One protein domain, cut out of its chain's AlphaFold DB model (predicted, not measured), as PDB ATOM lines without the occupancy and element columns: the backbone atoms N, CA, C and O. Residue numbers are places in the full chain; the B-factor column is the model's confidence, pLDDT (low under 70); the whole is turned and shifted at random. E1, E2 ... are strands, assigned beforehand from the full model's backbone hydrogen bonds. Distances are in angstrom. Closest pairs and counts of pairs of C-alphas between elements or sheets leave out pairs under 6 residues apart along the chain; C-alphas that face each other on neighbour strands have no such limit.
ATOM      1  N   GLU A 320     -32.136 -56.668  -3.966       94.38
ATOM      2  CA  GLU A 320     -32.711 -56.897  -5.283       94.38
ATOM      3  C   GLU A 320     -33.172 -55.581  -5.892       94.38
ATOM      4  O   GLU A 320     -33.667 -54.704  -5.183       94.38
ATOM      5  N   TYR A 321     -33.008 -55.439  -7.203       94.38
ATOM      6  CA  TYR A 321     -33.508 -54.287  -7.935       94.38
ATOM      7  C   TYR A 321     -34.204 -54.718  -9.222       94.38
ATOM      8  O   TYR A 321     -33.781 -55.659  -9.898       94.38
ATOM      9  N   HIS A 322     -35.241 -53.971  -9.584       93.81
ATOM     10  CA  HIS A 322     -35.894 -54.043 -10.883       93.81
ATOM     11  C   HIS A 322     -35.759 -52.690 -11.572       93.81
ATOM     12  O   HIS A 322     -35.962 -51.644 -10.955       93.81
ATOM     13  N   CYS A 323     -35.389 -52.696 -12.851       94.25
ATOM     14  CA  CYS A 323     -35.189 -51.469 -13.612       94.25
ATOM     15  C   CYS A 323     -35.604 -51.623 -15.075       94.25
ATOM     16  O   CYS A 323     -35.494 -52.707 -15.653       94.25
ATOM     17  N   ASN A 324     -36.005 -50.507 -15.680       95.56
ATOM     18  CA  ASN A 324     -36.038 -50.353 -17.127       95.56
ATOM     19  C   ASN A 324     -34.723 -49.713 -17.567       95.56
ATOM     20  O   ASN A 324     -34.307 -48.688 -17.024       95.56
ATOM     21  N   LYS A 325     -34.063 -50.296 -18.569       95.25
ATOM     22  CA  LYS A 325     -32.825 -49.742 -19.120       95.25
ATOM     23  C   LYS A 325     -32.775 -49.848 -20.642       95.25
ATOM     24  O   LYS A 325     -33.204 -50.852 -21.204       95.25
ATOM     25  N   LYS A 326     -32.222 -48.830 -21.307       97.19
ATOM     26  CA  LYS A 326     -31.953 -48.806 -22.757       97.19
ATOM     27  C   LYS A 326     -30.494 -48.441 -22.985       97.19
ATOM     28  O   LYS A 326     -30.000 -47.490 -22.386       97.19
ATOM     29  N   ASN A 327     -29.828 -49.184 -23.869       96.69
ATOM     30  CA  ASN A 327     -28.427 -48.978 -24.246       96.69
ATOM     31  C   ASN A 327     -27.421 -49.050 -23.070       96.69
ATOM     32  O   ASN A 327     -26.279 -48.616 -23.222       96.69
ATOM     33  N   ILE A 328     -27.806 -49.653 -21.938       95.88
ATOM     34  CA  ILE A 328     -26.967 -49.860 -20.748       95.88
ATOM     35  C   ILE A 328     -26.652 -51.348 -20.590       95.88
ATOM     36  O   ILE A 328     -27.568 -52.175 -20.566       95.88
ATOM     37  N   LEU A 329     -25.372 -51.686 -20.433       92.31
ATOM     38  CA  LEU A 329     -24.911 -53.065 -20.282       92.31
ATOM     39  C   LEU A 329     -25.104 -53.553 -18.838       92.31
ATOM     40  O   LEU A 329     -25.968 -54.398 -18.584       92.31
ATOM     41  N   PHE A 330     -24.401 -52.959 -17.872       89.56
ATOM     42  CA  PHE A 330     -24.521 -53.311 -16.454       89.56
ATOM     43  C   PHE A 330     -24.926 -52.110 -15.598       89.56
ATOM     44  O   PHE A 330     -24.694 -50.961 -15.969       89.56
ATOM     45  N   VAL A 331     -25.542 -52.409 -14.453       94.50
ATOM     46  CA  VAL A 331     -25.910 -51.450 -13.406       94.50
ATOM     47  C   VAL A 331     -25.274 -51.930 -12.106       94.50
ATOM     48  O   VAL A 331     -25.268 -53.127 -11.816       94.50
ATOM     49  N   SER A 332     -24.721 -50.998 -11.345       95.19
ATOM     50  CA  SER A 332     -24.054 -51.217 -10.068       95.19
ATOM     51  C   SER A 332     -24.400 -50.082  -9.105       95.19
ATOM     52  O   SER A 332     -24.873 -49.023  -9.514       95.19
ATOM     53  N   ALA A 333     -24.155 -50.307  -7.818       95.00
ATOM     54  CA  ALA A 333     -24.096 -49.251  -6.820       95.00
ATOM     55  C   ALA A 333     -22.892 -49.508  -5.906       95.00
ATOM     56  O   ALA A 333     -22.926 -50.430  -5.097       95.00
ATOM     57  N   SER A 334     -21.824 -48.718  -6.010       92.56
ATOM     58  CA  SER A 334     -20.628 -48.849  -5.161       92.56
ATOM     59  C   SER A 334     -20.905 -48.485  -3.699       92.56
ATOM     60  O   SER A 334     -20.249 -48.992  -2.791       92.56
ATOM     61  N   LYS A 335     -21.908 -47.632  -3.469       92.75
ATOM     62  CA  LYS A 335     -22.423 -47.237  -2.156       92.75
ATOM     63  C   LYS A 335     -23.947 -47.228  -2.211       92.75
ATOM     64  O   LYS A 335     -24.512 -46.794  -3.210       92.75
ATOM     65  N   ILE A 336     -24.591 -47.663  -1.129       93.62
ATOM     66  CA  ILE A 336     -26.042 -47.569  -0.956       93.62
ATOM     67  C   ILE A 336     -26.350 -46.862   0.363       93.62
ATOM     68  O   ILE A 336     -25.791 -47.192   1.407       93.62
ATOM     69  N   PHE A 337     -27.260 -45.898   0.302       93.88
ATOM     70  CA  PHE A 337     -27.788 -45.145   1.425       93.88
ATOM     71  C   PHE A 337     -29.162 -45.688   1.806       93.88
ATOM     72  O   PHE A 337     -30.059 -45.821   0.967       93.88
ATOM     73  N   PHE A 338     -29.331 -45.975   3.092       95.25
ATOM     74  CA  PHE A 338     -30.570 -46.499   3.653       95.25
ATOM     75  C   PHE A 338     -30.727 -46.091   5.120       95.25
ATOM     76  O   PHE A 338     -29.810 -45.546   5.743       95.25
ATOM     77  N   GLN A 339     -31.919 -46.323   5.653       95.62
ATOM     78  CA  GLN A 339     -32.271 -46.097   7.045       95.62
ATOM     79  C   GLN A 339     -32.263 -47.412   7.818       95.62
ATOM     80  O   GLN A 339     -32.689 -48.461   7.327       95.62
ATOM     81  N   ILE A 340     -31.795 -47.326   9.056       95.62
ATOM     82  CA  ILE A 340     -31.735 -48.423  10.010       95.62
ATOM     83  C   ILE A 340     -32.421 -48.026  11.311       95.62
ATOM     84  O   ILE A 340     -32.400 -46.867  11.722       95.62
ATOM     85  N   LYS A 341     -32.997 -49.013  11.988       94.38
ATOM     86  CA  LYS A 341     -33.611 -48.885  13.306       94.38
ATOM     87  C   LYS A 341     -32.747 -49.608  14.327       94.38
ATOM     88  O   LYS A 341     -32.483 -50.799  14.178       94.38
ATOM     89  N   CYS A 342     -32.308 -48.898  15.365       93.06
ATOM     90  CA  CYS A 342     -31.566 -49.501  16.473       93.06
ATOM     91  C   CYS A 342     -32.423 -50.556  17.185       93.06
ATOM     92  O   CYS A 342     -33.575 -50.287  17.513       93.06
ATOM     93  N   GLU A 343     -31.863 -51.730  17.474       91.00
ATOM     94  CA  GLU A 343     -32.599 -52.794  18.175       91.00
ATOM     95  C   GLU A 343     -32.854 -52.467  19.653       91.00
ATOM     96  O   GLU A 343     -33.880 -52.861  20.196       91.00
ATOM     97  N   LYS A 344     -31.964 -51.697  20.294       90.31
ATOM     98  CA  LYS A 344     -32.062 -51.378  21.726       90.31
ATOM     99  C   LYS A 344     -33.083 -50.283  22.038       90.31
ATOM    100  O   LYS A 344     -33.873 -50.423  22.959       90.31
ATOM    101  N   CYS A 345     -33.034 -49.161  21.315       91.50
ATOM    102  CA  CYS A 345     -33.858 -47.980  21.620       91.50
ATOM    103  C   CYS A 345     -34.847 -47.604  20.512       91.50
ATOM    104  O   CYS A 345     -35.479 -46.552  20.600       91.50
ATOM    105  N   LEU A 346     -34.934 -48.422  19.456       92.31
ATOM    106  CA  LEU A 346     -35.842 -48.249  18.317       92.31
ATOM    107  C   LEU A 346     -35.658 -46.939  17.530       92.31
ATOM    108  O   LEU A 346     -36.480 -46.611  16.679       92.31
ATOM    109  N   ASN A 347     -34.565 -46.206  17.762       92.81
ATOM    110  CA  ASN A 347     -34.269 -44.970  17.045       92.81
ATOM    111  C   ASN A 347     -33.923 -45.249  15.574       92.81
ATOM    112  O   ASN A 347     -33.030 -46.059  15.299       92.81
ATOM    113  N   VAL A 348     -34.589 -44.546  14.656       93.94
ATOM    114  CA  VAL A 348     -34.313 -44.593  13.213       93.94
ATOM    115  C   VAL A 348     -33.213 -43.591  12.861       93.94
ATOM    116  O   VAL A 348     -33.186 -42.474  13.371       93.94
ATOM    117  N   GLN A 349     -32.266 -44.003  12.024       93.50
ATOM    118  CA  GLN A 349     -31.077 -43.226  11.665       93.50
ATOM    119  C   GLN A 349     -30.465 -43.733  10.349       93.50
ATOM    120  O   GLN A 349     -30.850 -44.783   9.839       93.50
ATOM    121  N   SER A 350     -29.525 -42.981   9.770       92.38
ATOM    122  CA  SER A 350     -28.846 -43.354   8.524       92.38
ATOM    123  C   SER A 350     -27.855 -44.508   8.714       92.38
ATOM    124  O   SER A 350     -27.325 -44.711   9.803       92.38
ATOM    125  N   SER A 351     -27.577 -45.239   7.632       88.44
ATOM    126  CA  SER A 351     -26.667 -46.394   7.595       88.44
ATOM    127  C   SER A 351     -25.189 -46.078   7.878       88.44
ATOM    128  O   SER A 351     -24.427 -46.987   8.190       88.44
ATOM    129  N   ASN A 352     -24.769 -44.811   7.781       86.81
ATOM    130  CA  ASN A 352     -23.368 -44.386   7.923       86.81
ATOM    131  C   ASN A 352     -23.015 -44.062   9.383       86.81
ATOM    132  O   ASN A 352     -22.672 -42.924   9.703       86.81
ATOM    133  N   ILE A 353     -23.156 -45.040  10.276       88.50
ATOM    134  CA  ILE A 353     -22.840 -44.902  11.703       88.50
ATOM    135  C   ILE A 353     -22.224 -46.192  12.251       88.50
ATOM    136  O   ILE A 353     -22.551 -47.283  11.790       88.50
ATOM    137  N   SER A 354     -21.381 -46.064  13.273       90.50
ATOM    138  CA  SER A 354     -20.864 -47.180  14.081       90.50
ATOM    139  C   SER A 354     -21.621 -47.362  15.402       90.50
ATOM    140  O   SER A 354     -21.538 -48.409  16.040       90.50
ATOM    141  N   GLU A 355     -22.374 -46.348  15.833       93.94
ATOM    142  CA  GLU A 355     -23.060 -46.317  17.123       93.94
ATOM    143  C   GLU A 355     -24.392 -45.582  17.018       93.94
ATOM    144  O   GLU A 355     -24.545 -44.611  16.273       93.94
ATOM    145  N   CYS A 356     -25.373 -46.011  17.808       93.56
ATOM    146  CA  CYS A 356     -26.657 -45.338  17.875       93.56
ATOM    147  C   CYS A 356     -26.515 -43.922  18.440       93.56
ATOM    148  O   CYS A 356     -26.101 -43.743  19.586       93.56
ATOM    149  N   LYS A 357     -26.988 -42.919  17.691       92.75
ATOM    150  CA  LYS A 357     -26.943 -41.510  18.110       92.75
ATOM    151  C   LYS A 357     -27.654 -41.251  19.446       92.75
ATOM    152  O   LYS A 357     -27.237 -40.366  20.181       92.75
ATOM    153  N   LYS A 358     -28.692 -42.039  19.766       94.31
ATOM    154  CA  LYS A 358     -29.517 -41.885  20.976       94.31
ATOM    155  C   LYS A 358     -28.979 -42.643  22.194       94.31
ATOM    156  O   LYS A 358     -28.903 -42.072  23.269       94.31
ATOM    157  N   CYS A 359     -28.655 -43.931  22.052       94.00
ATOM    158  CA  CYS A 359     -28.304 -44.791  23.196       94.00
ATOM    159  C   CYS A 359     -26.851 -45.280  23.204       94.00
ATOM    160  O   CYS A 359     -26.509 -46.112  24.043       94.00
ATOM    161  N   LYS A 360     -26.032 -44.821  22.246       94.44
ATOM    162  CA  LYS A 360     -24.619 -45.203  22.071       94.44
ATOM    163  C   LYS A 360     -24.386 -46.712  21.934       94.44
ATOM    164  O   LYS A 360     -23.294 -47.211  22.148       94.44
ATOM    165  N   TYR A 361     -25.428 -47.460  21.574       92.81
ATOM    166  CA  TYR A 361     -25.321 -48.889  21.309       92.81
ATOM    167  C   TYR A 361     -24.554 -49.134  20.010       92.81
ATOM    168  O   TYR A 361     -24.867 -48.502  18.998       92.81
ATOM    169  N   ASN A 362     -23.597 -50.062  20.037       92.88
ATOM    170  CA  ASN A 362     -22.780 -50.405  18.879       92.88
ATOM    171  C   ASN A 362     -23.637 -50.993  17.757       92.88
ATOM    172  O   ASN A 362     -24.428 -51.915  17.960       92.88
ATOM    173  N   ILE A 363     -23.451 -50.453  16.560       93.50
ATOM    174  CA  ILE A 363     -24.152 -50.841  15.346       93.50
ATOM    175  C   ILE A 363     -23.100 -51.158  14.291       93.50
ATOM    176  O   ILE A 363     -22.193 -50.372  14.038       93.50
ATOM    177  N   SER A 364     -23.235 -52.312  13.646       92.62
ATOM    178  CA  SER A 364     -22.381 -52.674  12.518       92.62
ATOM    179  C   SER A 364     -23.227 -52.768  11.260       92.62
ATOM    180  O   SER A 364     -24.177 -53.550  11.200       92.62
ATOM    181  N   VAL A 365     -22.868 -51.959  10.269       94.12
ATOM    182  CA  VAL A 365     -23.456 -51.961   8.933       94.12
ATOM    183  C   VAL A 365     -22.331 -52.182   7.934       94.12
ATOM    184  O   VAL A 365     -21.376 -51.408   7.903       94.12
ATOM    185  N   SER A 366     -22.435 -53.217   7.103       92.38
ATOM    186  CA  SER A 366     -21.524 -53.408   5.974       92.38
ATOM    187  C   SER A 366     -22.301 -53.624   4.685       92.38
ATOM    188  O   SER A 366     -23.343 -54.277   4.662       92.38
ATOM    189  N   TYR A 367     -21.793 -53.050   3.597       94.38
ATOM    190  CA  TYR A 367     -22.336 -53.227   2.258       94.38
ATOM    191  C   TYR A 367     -21.241 -53.751   1.332       94.38
ATOM    192  O   TYR A 367     -20.176 -53.150   1.212       94.38
ATOM    193  N   ILE A 368     -21.516 -54.880   0.683       93.44
ATOM    194  CA  ILE A 368     -20.641 -55.516  -0.297       93.44
ATOM    195  C   ILE A 368     -21.312 -55.375  -1.670       93.44
ATOM    196  O   ILE A 368     -22.253 -56.124  -1.957       93.44
ATOM    197  N   PRO A 369     -20.858 -54.432  -2.515       94.06
ATOM    198  CA  PRO A 369     -21.428 -54.222  -3.843       94.06
ATOM    199  C   PRO A 369     -21.090 -55.377  -4.785       94.06
ATOM    200  O   PRO A 369     -20.055 -56.020  -4.625       94.06
ATOM    201  N   SER A 370     -21.938 -55.641  -5.773       89.88
ATOM    202  CA  SER A 370     -21.739 -56.687  -6.778       89.88
ATOM    203  C   SER A 370     -22.334 -56.266  -8.120       89.88
ATOM    204  O   SER A 370     -23.355 -55.584  -8.169       89.88
ATOM    205  N   VAL A 371     -21.724 -56.710  -9.218       87.56
ATOM    206  CA  VAL A 371     -22.291 -56.551 -10.562       87.56
ATOM    207  C   VAL A 371     -23.131 -57.785 -10.876       87.56
ATOM    208  O   VAL A 371     -22.600 -58.838 -11.223       87.56
ATOM    209  N   HIS A 372     -24.452 -57.667 -10.740       85.44
ATOM    210  CA  HIS A 372     -25.388 -58.737 -11.071       85.44
ATOM    211  C   HIS A 372     -26.664 -58.180 -11.723       85.44
ATOM    212  O   HIS A 372     -27.107 -57.069 -11.435       85.44
ATOM    213  N   ASN A 373     -27.301 -58.966 -12.597       84.38
ATOM    214  CA  ASN A 373     -28.468 -58.517 -13.374       84.38
ATOM    215  C   ASN A 373     -29.721 -58.237 -12.528       84.38
ATOM    216  O   ASN A 373     -30.608 -57.527 -12.982       84.38
ATOM    217  N   LYS A 374     -29.803 -58.827 -11.333       89.88
ATOM    218  CA  LYS A 374     -30.949 -58.698 -10.412       89.88
ATOM    219  C   LYS A 374     -30.594 -58.108  -9.052       89.88
ATOM    220  O   LYS A 374     -31.478 -57.710  -8.308       89.88
ATOM    221  N   PHE A 375     -29.312 -58.106  -8.695       93.31
ATOM    222  CA  PHE A 375     -28.882 -57.747  -7.349       93.31
ATOM    223  C   PHE A 375     -27.786 -56.693  -7.404       93.31
ATOM    224  O   PHE A 375     -26.893 -56.789  -8.239       93.31
ATOM    225  N   LEU A 376     -27.841 -55.719  -6.498       94.81
ATOM    226  CA  LEU A 376     -26.792 -54.701  -6.360       94.81
ATOM    227  C   LEU A 376     -25.676 -55.144  -5.415       94.81
ATOM    228  O   LEU A 376     -24.561 -54.640  -5.487       94.81
ATOM    229  N   GLY A 377     -25.962 -56.092  -4.523       94.25
ATOM    230  CA  GLY A 377     -24.992 -56.576  -3.551       94.25
ATOM    231  C   GLY A 377     -25.642 -57.174  -2.313       94.25
ATOM    232  O   GLY A 377     -26.769 -57.684  -2.357       94.25
ATOM    233  N   ARG A 378     -24.906 -57.111  -1.203       93.44
ATOM    234  CA  ARG A 378     -25.348 -57.582   0.109       93.44
ATOM    235  C   ARG A 378     -25.115 -56.542   1.190       93.44
ATOM    236  O   ARG A 378     -24.020 -56.002   1.284       93.44
ATOM    237  N   ILE A 379     -26.126 -56.322   2.018       94.44
ATOM    238  CA  ILE A 379     -26.034 -55.604   3.288       94.44
ATOM    239  C   ILE A 379     -25.991 -56.628   4.428       94.44
ATOM    240  O   ILE A 379     -26.865 -57.493   4.505       94.44
ATOM    241  N   ASP A 380     -25.018 -56.503   5.330       91.44
ATOM    242  CA  ASP A 380     -25.026 -57.170   6.634       91.44
ATOM    243  C   ASP A 380     -25.279 -56.142   7.743       91.44
ATOM    244  O   ASP A 380     -24.642 -55.087   7.794       91.44
ATOM    245  N   LEU A 381     -26.215 -56.463   8.639       92.44
ATOM    246  CA  LEU A 381     -26.615 -55.624   9.769       92.44
ATOM    247  C   LEU A 381     -26.395 -56.377  11.082       92.44
ATOM    248  O   LEU A 381     -26.741 -57.555  11.186       92.44
ATOM    249  N   LYS A 382     -25.846 -55.698  12.094       90.94
ATOM    250  CA  LYS A 382     -25.792 -56.174  13.487       90.94
ATOM    251  C   LYS A 382     -26.171 -55.043  14.441       90.94
ATOM    252  O   LYS A 382     -25.695 -53.919  14.279       90.94
ATOM    253  N   GLY A 383     -27.010 -55.342  15.433       86.88
ATOM    254  CA  GLY A 383     -27.496 -54.360  16.412       86.88
ATOM    255  C   GLY A 383     -28.524 -53.367  15.852       86.88
ATOM    256  O   GLY A 383     -28.870 -52.371  16.501       86.88
ATOM    257  N   CYS A 384     -28.993 -53.599  14.625       92.12
ATOM    258  CA  CYS A 384     -29.973 -52.772  13.943       92.12
ATOM    259  C   CYS A 384     -30.760 -53.578  12.901       92.12
ATOM    260  O   CYS A 384     -30.297 -54.591  12.382       92.12
ATOM    261  N   SER A 385     -31.943 -53.073  12.565       90.94
ATOM    262  CA  SER A 385     -32.825 -53.619  11.534       90.94
ATOM    263  C   SER A 385     -32.973 -52.633  10.377       90.94
ATOM    264  O   SER A 385     -32.916 -51.420  10.572       90.94
ATOM    265  N   PHE A 386     -33.147 -53.153   9.163       94.50
ATOM    266  CA  PHE A 386     -33.407 -52.341   7.976       94.50
ATOM    267  C   PHE A 386     -34.777 -51.652   8.071       94.50
ATOM    268  O   PHE A 386     -35.726 -52.245   8.584       94.50
ATOM    269  N   VAL A 387     -34.881 -50.424   7.553       93.12
ATOM    270  CA  VAL A 387     -36.141 -49.668   7.481       93.12
ATOM    271  C   VAL A 387     -36.525 -49.387   6.031       93.12
ATOM    272  O   VAL A 387     -37.548 -49.876   5.561       93.12
ATOM    273  N   SER A 388     -35.714 -48.610   5.315       93.38
ATOM    274  CA  SER A 388     -36.018 -48.161   3.952       93.38
ATOM    275  C   SER A 388     -34.752 -47.731   3.218       93.38
ATOM    276  O   SER A 388     -33.749 -47.384   3.842       93.38
ATOM    277  N   PHE A 389     -34.783 -47.731   1.885       94.75
ATOM    278  CA  PHE A 389     -33.723 -47.120   1.083       94.75
ATOM    279  C   PHE A 389     -33.932 -45.609   0.964       94.75
ATOM    280  O   PHE A 389     -35.064 -45.135   0.892       94.75
ATOM    281  N   ASN A 390     -32.830 -44.864   0.896       93.00
ATOM    282  CA  ASN A 390     -32.846 -43.452   0.526       93.00
ATOM    283  C   ASN A 390     -32.668 -43.301  -0.996       93.00
ATOM    284  O   ASN A 390     -32.582 -44.284  -1.737       93.00
ATOM    285  N   TYR A 391     -32.564 -42.058  -1.466       94.12
ATOM    286  CA  TYR A 391     -32.103 -41.781  -2.822       94.12
ATOM    287  C   TYR A 391     -30.664 -42.274  -3.005       94.12
ATOM    288  O   TYR A 391     -29.792 -42.034  -2.169       94.12
ATOM    289  N   ASN A 392     -30.426 -42.984  -4.104       94.50
ATOM    290  CA  ASN A 392     -29.154 -43.624  -4.407       94.50
ATOM    291  C   ASN A 392     -28.630 -43.173  -5.769       94.50
ATOM    292  O   ASN A 392     -29.395 -42.787  -6.650       94.50
ATOM    293  N   ARG A 393     -27.307 -43.206  -5.934       95.31
ATOM    294  CA  ARG A 393     -26.663 -43.020  -7.239       95.31
ATOM    295  C   ARG A 393     -26.219 -44.383  -7.748       95.31
ATOM    296  O   ARG A 393     -25.590 -45.127  -6.999       95.31
ATOM    297  N   PHE A 394     -26.500 -44.665  -9.009       95.69
ATOM    298  CA  PHE A 394     -26.146 -45.919  -9.660       95.69
ATOM    299  C   PHE A 394     -25.012 -45.681 -10.648       95.69
ATOM    300  O   PHE A 394     -24.959 -44.635 -11.297       95.69
ATOM    301  N   GLU A 395     -24.100 -46.636 -10.766       96.00
ATOM    302  CA  GLU A 395     -23.108 -46.657 -11.834       96.00
ATOM    303  C   GLU A 395     -23.607 -47.530 -12.982       96.00
ATOM    304  O   GLU A 395     -24.029 -48.668 -12.778       96.00
ATOM    305  N   ILE A 396     -23.557 -46.995 -14.197       95.75
ATOM    306  CA  ILE A 396     -24.059 -47.633 -15.413       95.75
ATOM    307  C   ILE A 396     -22.965 -47.651 -16.478       95.75
ATOM    308  O   ILE A 396     -22.153 -46.731 -16.546       95.75
ATOM    309  N   SER A 397     -22.943 -48.672 -17.333       95.38
ATOM    310  CA  SER A 397     -22.049 -48.712 -18.499       95.38
ATOM    311  C   SER A 397     -22.819 -48.646 -19.813       95.38
ATOM    312  O   SER A 397     -23.843 -49.309 -19.986       95.38
ATOM    313  N   CYS A 398     -22.321 -47.857 -20.766       95.69
ATOM    314  CA  CYS A 398     -22.845 -47.829 -22.126       95.69
ATOM    315  C   CYS A 398     -22.603 -49.177 -22.820       95.69
ATOM    316  O   CYS A 398     -21.481 -49.659 -22.857       95.69
ATOM    317  N   SER A 399     -23.637 -49.743 -23.439       96.06
ATOM    318  CA  SER A 399     -23.554 -51.032 -24.154       96.06
ATOM    319  C   SER A 399     -22.814 -51.011 -25.496       96.06
ATOM    320  O   SER A 399     -22.562 -52.075 -26.050       96.06
ATOM    321  N   TYR A 400     -22.474 -49.833 -26.029       95.44
ATOM    322  CA  TYR A 400     -21.823 -49.702 -27.344       95.44
ATOM    323  C   TYR A 400     -20.339 -49.359 -27.260       95.44
ATOM    324  O   TYR A 400     -19.594 -49.648 -28.192       95.44
ATOM    325  N   CYS A 401     -19.910 -48.694 -26.188       93.69
ATOM    326  CA  CYS A 401     -18.530 -48.232 -26.053       93.69
ATOM    327  C   CYS A 401     -17.958 -48.385 -24.642       93.69
ATOM    328  O   CYS A 401     -16.893 -47.838 -24.372       93.69
ATOM    329  N   ASP A 402     -18.685 -49.044 -23.737       91.12
ATOM    330  CA  ASP A 402     -18.265 -49.382 -22.371       91.12
ATOM    331  C   ASP A 402     -17.902 -48.198 -21.461       91.12
ATOM    332  O   ASP A 402     -17.413 -48.384 -20.347       91.12
ATOM    333  N   PHE A 403     -18.202 -46.967 -21.884       93.25
ATOM    334  CA  PHE A 403     -18.029 -45.790 -21.038       93.25
ATOM    335  C   PHE A 403     -18.941 -45.881 -19.815       93.25
ATOM    336  O   PHE A 403     -20.124 -46.215 -19.926       93.25
ATOM    337  N   ALA A 404     -18.370 -45.570 -18.655       95.00
ATOM    338  CA  ALA A 404     -19.045 -45.650 -17.376       95.00
ATOM    339  C   ALA A 404     -19.587 -44.278 -16.962       95.00
ATOM    340  O   ALA A 404     -18.919 -43.253 -17.097       95.00
ATOM    341  N   TYR A 405     -20.799 -44.279 -16.423       95.81
ATOM    342  CA  TYR A 405     -21.494 -43.095 -15.947       95.81
ATOM    343  C   TYR A 405     -22.059 -43.340 -14.556       95.81
ATOM    344  O   TYR A 405     -22.291 -44.478 -14.154       95.81
ATOM    345  N   LYS A 406     -22.319 -42.260 -13.835       95.88
ATOM    346  CA  LYS A 406     -23.010 -42.247 -12.557       95.88
ATOM    347  C   LYS A 406     -24.295 -41.451 -12.703       95.88
ATOM    348  O   LYS A 406     -24.279 -40.360 -13.261       95.88
ATOM    349  N   THR A 407     -25.400 -41.977 -12.194       95.81
ATOM    350  CA  THR A 407     -26.676 -41.261 -12.213       95.81
ATOM    351  C   THR A 407     -26.675 -40.093 -11.224       95.81
ATOM    352  O   THR A 407     -25.878 -40.035 -10.278       95.81
ATOM    353  N   SER A 408     -27.638 -39.188 -11.391       93.12
ATOM    354  CA  SER A 408     -28.080 -38.316 -10.302       93.12
ATOM    355  C   SER A 408     -28.643 -39.143  -9.133       93.12
ATOM    356  O   SER A 408     -28.777 -40.368  -9.214       93.12
ATOM    357  N   GLU A 409     -28.931 -38.492  -8.004       92.38
ATOM    358  CA  GLU A 409     -29.618 -39.155  -6.894       92.38
ATOM    359  C   GLU A 409     -31.047 -39.518  -7.309       92.38
ATOM    360  O   GLU A 409     -31.863 -38.661  -7.657       92.38
ATOM    361  N   MET A 410     -31.336 -40.815  -7.293       92.00
ATOM    362  CA  MET A 410     -32.571 -41.385  -7.807       92.00
ATOM    363  C   MET A 410     -33.210 -42.315  -6.789       92.00
ATOM    364  O   MET A 410     -32.538 -43.056  -6.072       92.00
ATOM    365  N   GLY A 411     -34.532 -42.234  -6.726       88.69
ATOM    366  CA  GLY A 411     -35.381 -43.149  -5.983       88.69
ATOM    367  C   GLY A 411     -36.167 -44.007  -6.964       88.69
ATOM    368  O   GLY A 411     -35.914 -43.975  -8.171       88.69
ATOM    369  N   ILE A 412     -37.134 -44.741  -6.433       90.00
ATOM    370  CA  ILE A 412     -38.090 -45.506  -7.235       90.00
ATOM    371  C   ILE A 412     -38.893 -44.542  -8.133       90.00
ATOM    372  O   ILE A 412     -39.133 -43.394  -7.754       90.00
ATOM    373  N   ASP A 413     -39.224 -44.989  -9.343       85.88
ATOM    374  CA  ASP A 413     -39.967 -44.281 -10.397       85.88
ATOM    375  C   ASP A 413     -39.307 -43.002 -10.938       85.88
ATOM    376  O   ASP A 413     -39.898 -42.254 -11.724       85.88
ATOM    377  N   ARG A 414     -38.044 -42.742 -10.575       89.56
ATOM    378  CA  ARG A 414     -37.251 -41.691 -11.218       89.56
ATOM    379  C   ARG A 414     -36.567 -42.219 -12.470       89.56
ATOM    380  O   ARG A 414     -36.047 -43.333 -12.501       89.56
ATOM    381  N   LYS A 415     -36.515 -41.356 -13.483       93.88
ATOM    382  CA  LYS A 415     -35.881 -41.610 -14.777       93.88
ATOM    383  C   LYS A 415     -34.592 -40.813 -14.890       93.88
ATOM    384  O   LYS A 415     -34.529 -39.656 -14.482       93.88
ATOM    385  N   PHE A 416     -33.581 -41.433 -15.471       95.56
ATOM    386  CA  PHE A 416     -32.313 -40.821 -15.822       95.56
ATOM    387  C   PHE A 416     -32.044 -41.092 -17.287       95.56
ATOM    388  O   PHE A 416     -32.096 -42.234 -17.742       95.56
ATOM    389  N   SER A 417     -31.791 -40.017 -18.022       95.69
ATOM    390  CA  SER A 417     -31.544 -40.071 -19.450       95.69
ATOM    391  C   SER A 417     -30.411 -39.125 -19.789       95.69
ATOM    392  O   SER A 417     -30.473 -37.948 -19.443       95.69
ATOM    393  N   ILE A 418     -29.391 -39.641 -20.466       95.12
ATOM    394  CA  ILE A 418     -28.279 -38.851 -20.996       95.12
ATOM    395  C   ILE A 418     -27.899 -39.373 -22.375       95.12
ATOM    396  O   ILE A 418     -28.142 -40.535 -22.696       95.12
ATOM    397  N   GLN A 419     -27.233 -38.547 -23.172       95.88
ATOM    398  CA  GLN A 419     -26.520 -39.028 -24.349       95.88
ATOM    399  C   GLN A 419     -25.119 -39.472 -23.945       95.88
ATOM    400  O   GLN A 419     -24.406 -38.759 -23.240       95.88
ATOM    401  N   CYS A 420     -24.713 -40.665 -24.375       95.50
ATOM    402  CA  CYS A 420     -23.361 -41.146 -24.142       95.50
ATOM    403  C   CYS A 420     -22.349 -40.188 -24.786       95.50
ATOM    404  O   CYS A 420     -22.292 -40.083 -26.004       95.50
ATOM    405  N   TYR A 421     -21.493 -39.554 -23.986       93.69
ATOM    406  CA  TYR A 421     -20.485 -38.601 -24.475       93.69
ATOM    407  C   TYR A 421     -19.443 -39.180 -25.442       93.69
ATOM    408  O   TYR A 421     -18.688 -38.418 -26.031       93.69
ATOM    409  N   ASN A 422     -19.375 -40.507 -25.596       92.50
ATOM    410  CA  ASN A 422     -18.430 -41.147 -26.510       92.50
ATOM    411  C   ASN A 422     -19.075 -41.661 -27.810       92.50
ATOM    412  O   ASN A 422     -18.457 -41.569 -28.861       92.50
ATOM    413  N   CYS A 423     -20.296 -42.212 -27.765       95.06
ATOM    414  CA  CYS A 423     -20.965 -42.769 -28.957       95.06
ATOM    415  C   CYS A 423     -22.297 -42.090 -29.317       95.06
ATOM    416  O   CYS A 423     -22.987 -42.537 -30.234       95.06
ATOM    417  N   SER A 424     -22.690 -41.066 -28.562       94.75
ATOM    418  CA  SER A 424     -23.924 -40.283 -28.714       94.75
ATOM    419  C   SER A 424     -25.231 -41.084 -28.648       94.75
ATOM    420  O   SER A 424     -26.297 -40.551 -28.936       94.75
ATOM    421  N   LYS A 425     -25.194 -42.363 -28.247       96.19
ATOM    422  CA  LYS A 425     -26.405 -43.161 -28.009       96.19
ATOM    423  C   LYS A 425     -27.093 -42.720 -26.721       96.19
ATOM    424  O   LYS A 425     -26.433 -42.569 -25.693       96.19
ATOM    425  N   ASP A 426     -28.417 -42.604 -26.765       96.44
ATOM    426  CA  ASP A 426     -29.226 -42.303 -25.582       96.44
ATOM    427  C   ASP A 426     -29.149 -43.456 -24.579       96.44
ATOM    428  O   ASP A 426     -29.538 -44.586 -24.883       96.44
ATOM    429  N   LEU A 427     -28.662 -43.166 -23.382       97.06
ATOM    430  CA  LEU A 427     -28.693 -44.052 -22.231       97.06
ATOM    431  C   LEU A 427     -29.921 -43.700 -21.406       97.06
ATOM    432  O   LEU A 427     -30.076 -42.551 -21.005       97.06
ATOM    433  N   PHE A 428     -30.768 -44.687 -21.133       97.25
ATOM    434  CA  PHE A 428     -31.954 -44.510 -20.297       97.25
ATOM    435  C   PHE A 428     -31.946 -45.524 -19.163       97.25
ATOM    436  O   PHE A 428     -31.728 -46.712 -19.407       97.25
ATOM    437  N   PHE A 429     -32.223 -45.059 -17.950       96.81
ATOM    438  CA  PHE A 429     -32.323 -45.858 -16.739       96.81
ATOM    439  C   PHE A 429     -33.498 -45.386 -15.879       96.81
ATOM    440  O   PHE A 429     -33.646 -44.197 -15.614       96.81
ATOM    441  N   GLU A 430     -34.310 -46.321 -15.406       96.62
ATOM    442  CA  GLU A 430     -35.417 -46.078 -14.482       96.62
ATOM    443  C   GLU A 430     -35.453 -47.201 -13.448       96.62
ATOM    444  O   GLU A 430     -35.487 -48.381 -13.805       96.62
ATOM    445  N   LEU A 431     -35.437 -46.833 -12.169       95.62
ATOM    446  CA  LEU A 431     -35.520 -47.780 -11.063       95.62
ATOM    447  C   LEU A 431     -36.991 -48.025 -10.719       95.62
ATOM    448  O   LEU A 431     -37.662 -47.115 -10.250       95.62
ATOM    449  N   LEU A 432     -37.476 -49.247 -10.925       94.38
ATOM    450  CA  LEU A 432     -38.867 -49.630 -10.655       94.38
ATOM    451  C   LEU A 432     -39.050 -50.182  -9.244       94.38
ATOM    452  O   LEU A 432     -40.079 -49.980  -8.613       94.38
ATOM    453  N   GLU A 433     -38.052 -50.903  -8.738       93.56
ATOM    454  CA  GLU A 433     -38.113 -51.491  -7.406       93.56
ATOM    455  C   GLU A 433     -36.706 -51.620  -6.829       93.56
ATOM    456  O   GLU A 433     -35.752 -51.932  -7.549       93.56
ATOM    457  N   LEU A 434     -36.587 -51.407  -5.519       94.56
ATOM    458  CA  LEU A 434     -35.375 -51.666  -4.756       94.56
ATOM    459  C   LEU A 434     -35.758 -52.306  -3.422       94.56
ATOM    460  O   LEU A 434     -36.395 -51.673  -2.578       94.56
ATOM    461  N   ARG A 435     -35.375 -53.569  -3.237       93.00
ATOM    462  CA  ARG A 435     -35.856 -54.414  -2.146       93.00
ATOM    463  C   ARG A 435     -34.710 -54.989  -1.329       93.00
ATOM    464  O   ARG A 435     -33.796 -55.615  -1.860       93.00
ATOM    465  N   TYR A 436     -34.801 -54.818  -0.012       94.12
ATOM    466  CA  TYR A 436     -33.965 -55.534   0.939       94.12
ATOM    467  C   TYR A 436     -34.644 -56.856   1.272       94.12
ATOM    468  O   TYR A 436     -35.720 -56.891   1.872       94.12
ATOM    469  N   ILE A 437     -34.013 -57.950   0.874       90.19
ATOM    470  CA  ILE A 437     -34.417 -59.289   1.269       90.19
ATOM    471  C   ILE A 437     -33.749 -59.528   2.612       90.19
ATOM    472  O   ILE A 437     -32.570 -59.870   2.668       90.19
TER     473      ILE A 437
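This is residues 320 to 437 of the 560 residues of the protein "CHY-type domain-containing protein" of Edhazardia aedis (strain USNM 41457) (UniProt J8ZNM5). The model is a rod of two halves set end to end: one half is a small sandwich, the three-stranded sheets E1 E11 E10 and E2 E8 E9 face to face, and the other half holds the sheet E4 E3 E7 and most of the long hairpin E5 E6. That hairpin runs lengthwise, its turn end reaching the sandwich near Glu 320, while the loop of residues 351 to 363 lies at the far end of the sheet E4 E3 E7. The printed part has 118 residues with no named helix and eleven named strands, E1 to E11 in order along the chain, so its class is all strand. Its sheets have the orders E1 - E11 - E10, E2 - E8 - E9, E4 - E3 - E7 and E5 - E6, each antiparallel. It is only just loose, close to compact, with a radius of gyration of the C-alphas of 16.4 A and spans of 53 by 22 by 22 A.

Start with E11, residues 426 to 436, the longest strand by residues: from C-alpha 426 at (-29.226, -42.303, -25.582) it runs 30.0 A to C-alpha 436 at (-33.965, -55.534, 0.939). Beside it are E1, residues 320 to 326, which begins at C-alpha 320 at (-32.711, -56.897, -5.283) and is 19.3 A long, and E10, residues 415 to 419, 13.6 A long. The facing sheet is made of E2, residues 328 to 332, E8, residues 395 to 398, and E9, residues 404 to 406. For the other half, look at E3, residues 338 to 342, E4, residues 348 to 350, and E7, residues 384 to 389, 14.5 A long. Then find E5, residues 364 to 369, 16.5 A long, and E6, residues 375 to 382, which runs 21.1 A to C-alpha 382 at (-25.792, -56.174, 13.487).

Look first at the inner strand E11, which bends by 51 degrees at residue 432. It is antiparallel to E1 at 168 degrees, with N 324 and O 430 at 2.9 A, and to E10 at 151 degrees, with N 429 and O 416 at 2.8 A. This sheet is twisted, its C-alphas lying up to 4.3 A off the best plane. It forms a sandwich, two sheets face to face, with the sheet E2 E8 E9: the facing parts are 9.0 A centre to centre, and the strands of one stand at 35 degrees to those of the other. The closest C-alphas of E2 and E11 are those of Ile 328 and Leu 427, 6.2 A apart. In the second sheet N 332 and O 395 of E2 and E8 are 2.8 A apart, and in the hairpin E8 and E9 N 396 and O 405 are 2.8 A apart. Move on to E6: its Phe 375 and Glu 320 of E1 are the closest C-alphas of those two strands, 4.4 A apart. E6 and E11 are near each other, with 7 pairs of C-alphas within 10 A. Within the hairpin E5 and E6, N 368 and O 378 are 2.8 A apart. In the third sheet N 341 and O 385 of E3 and E7 are 2.8 A apart, as are N 340 and O 349 of the hairpin E3 and E4. E3 and E11 are apart, while Phe 389 of E7 and Leu 434 of E11, their closest C-alphas, are 7.6 A apart.

The C-alphas farthest apart are those of Cys 359 and Cys 423, 52.7 A, yet the first and last printed C-alphas are 7.2 A apart. The printed part has no cut. The link E4 to E5, with 13 residues, is long. Read the B-factor column for pLDDT: the mean of the printed part is 93.4, and no printed residue is under 70.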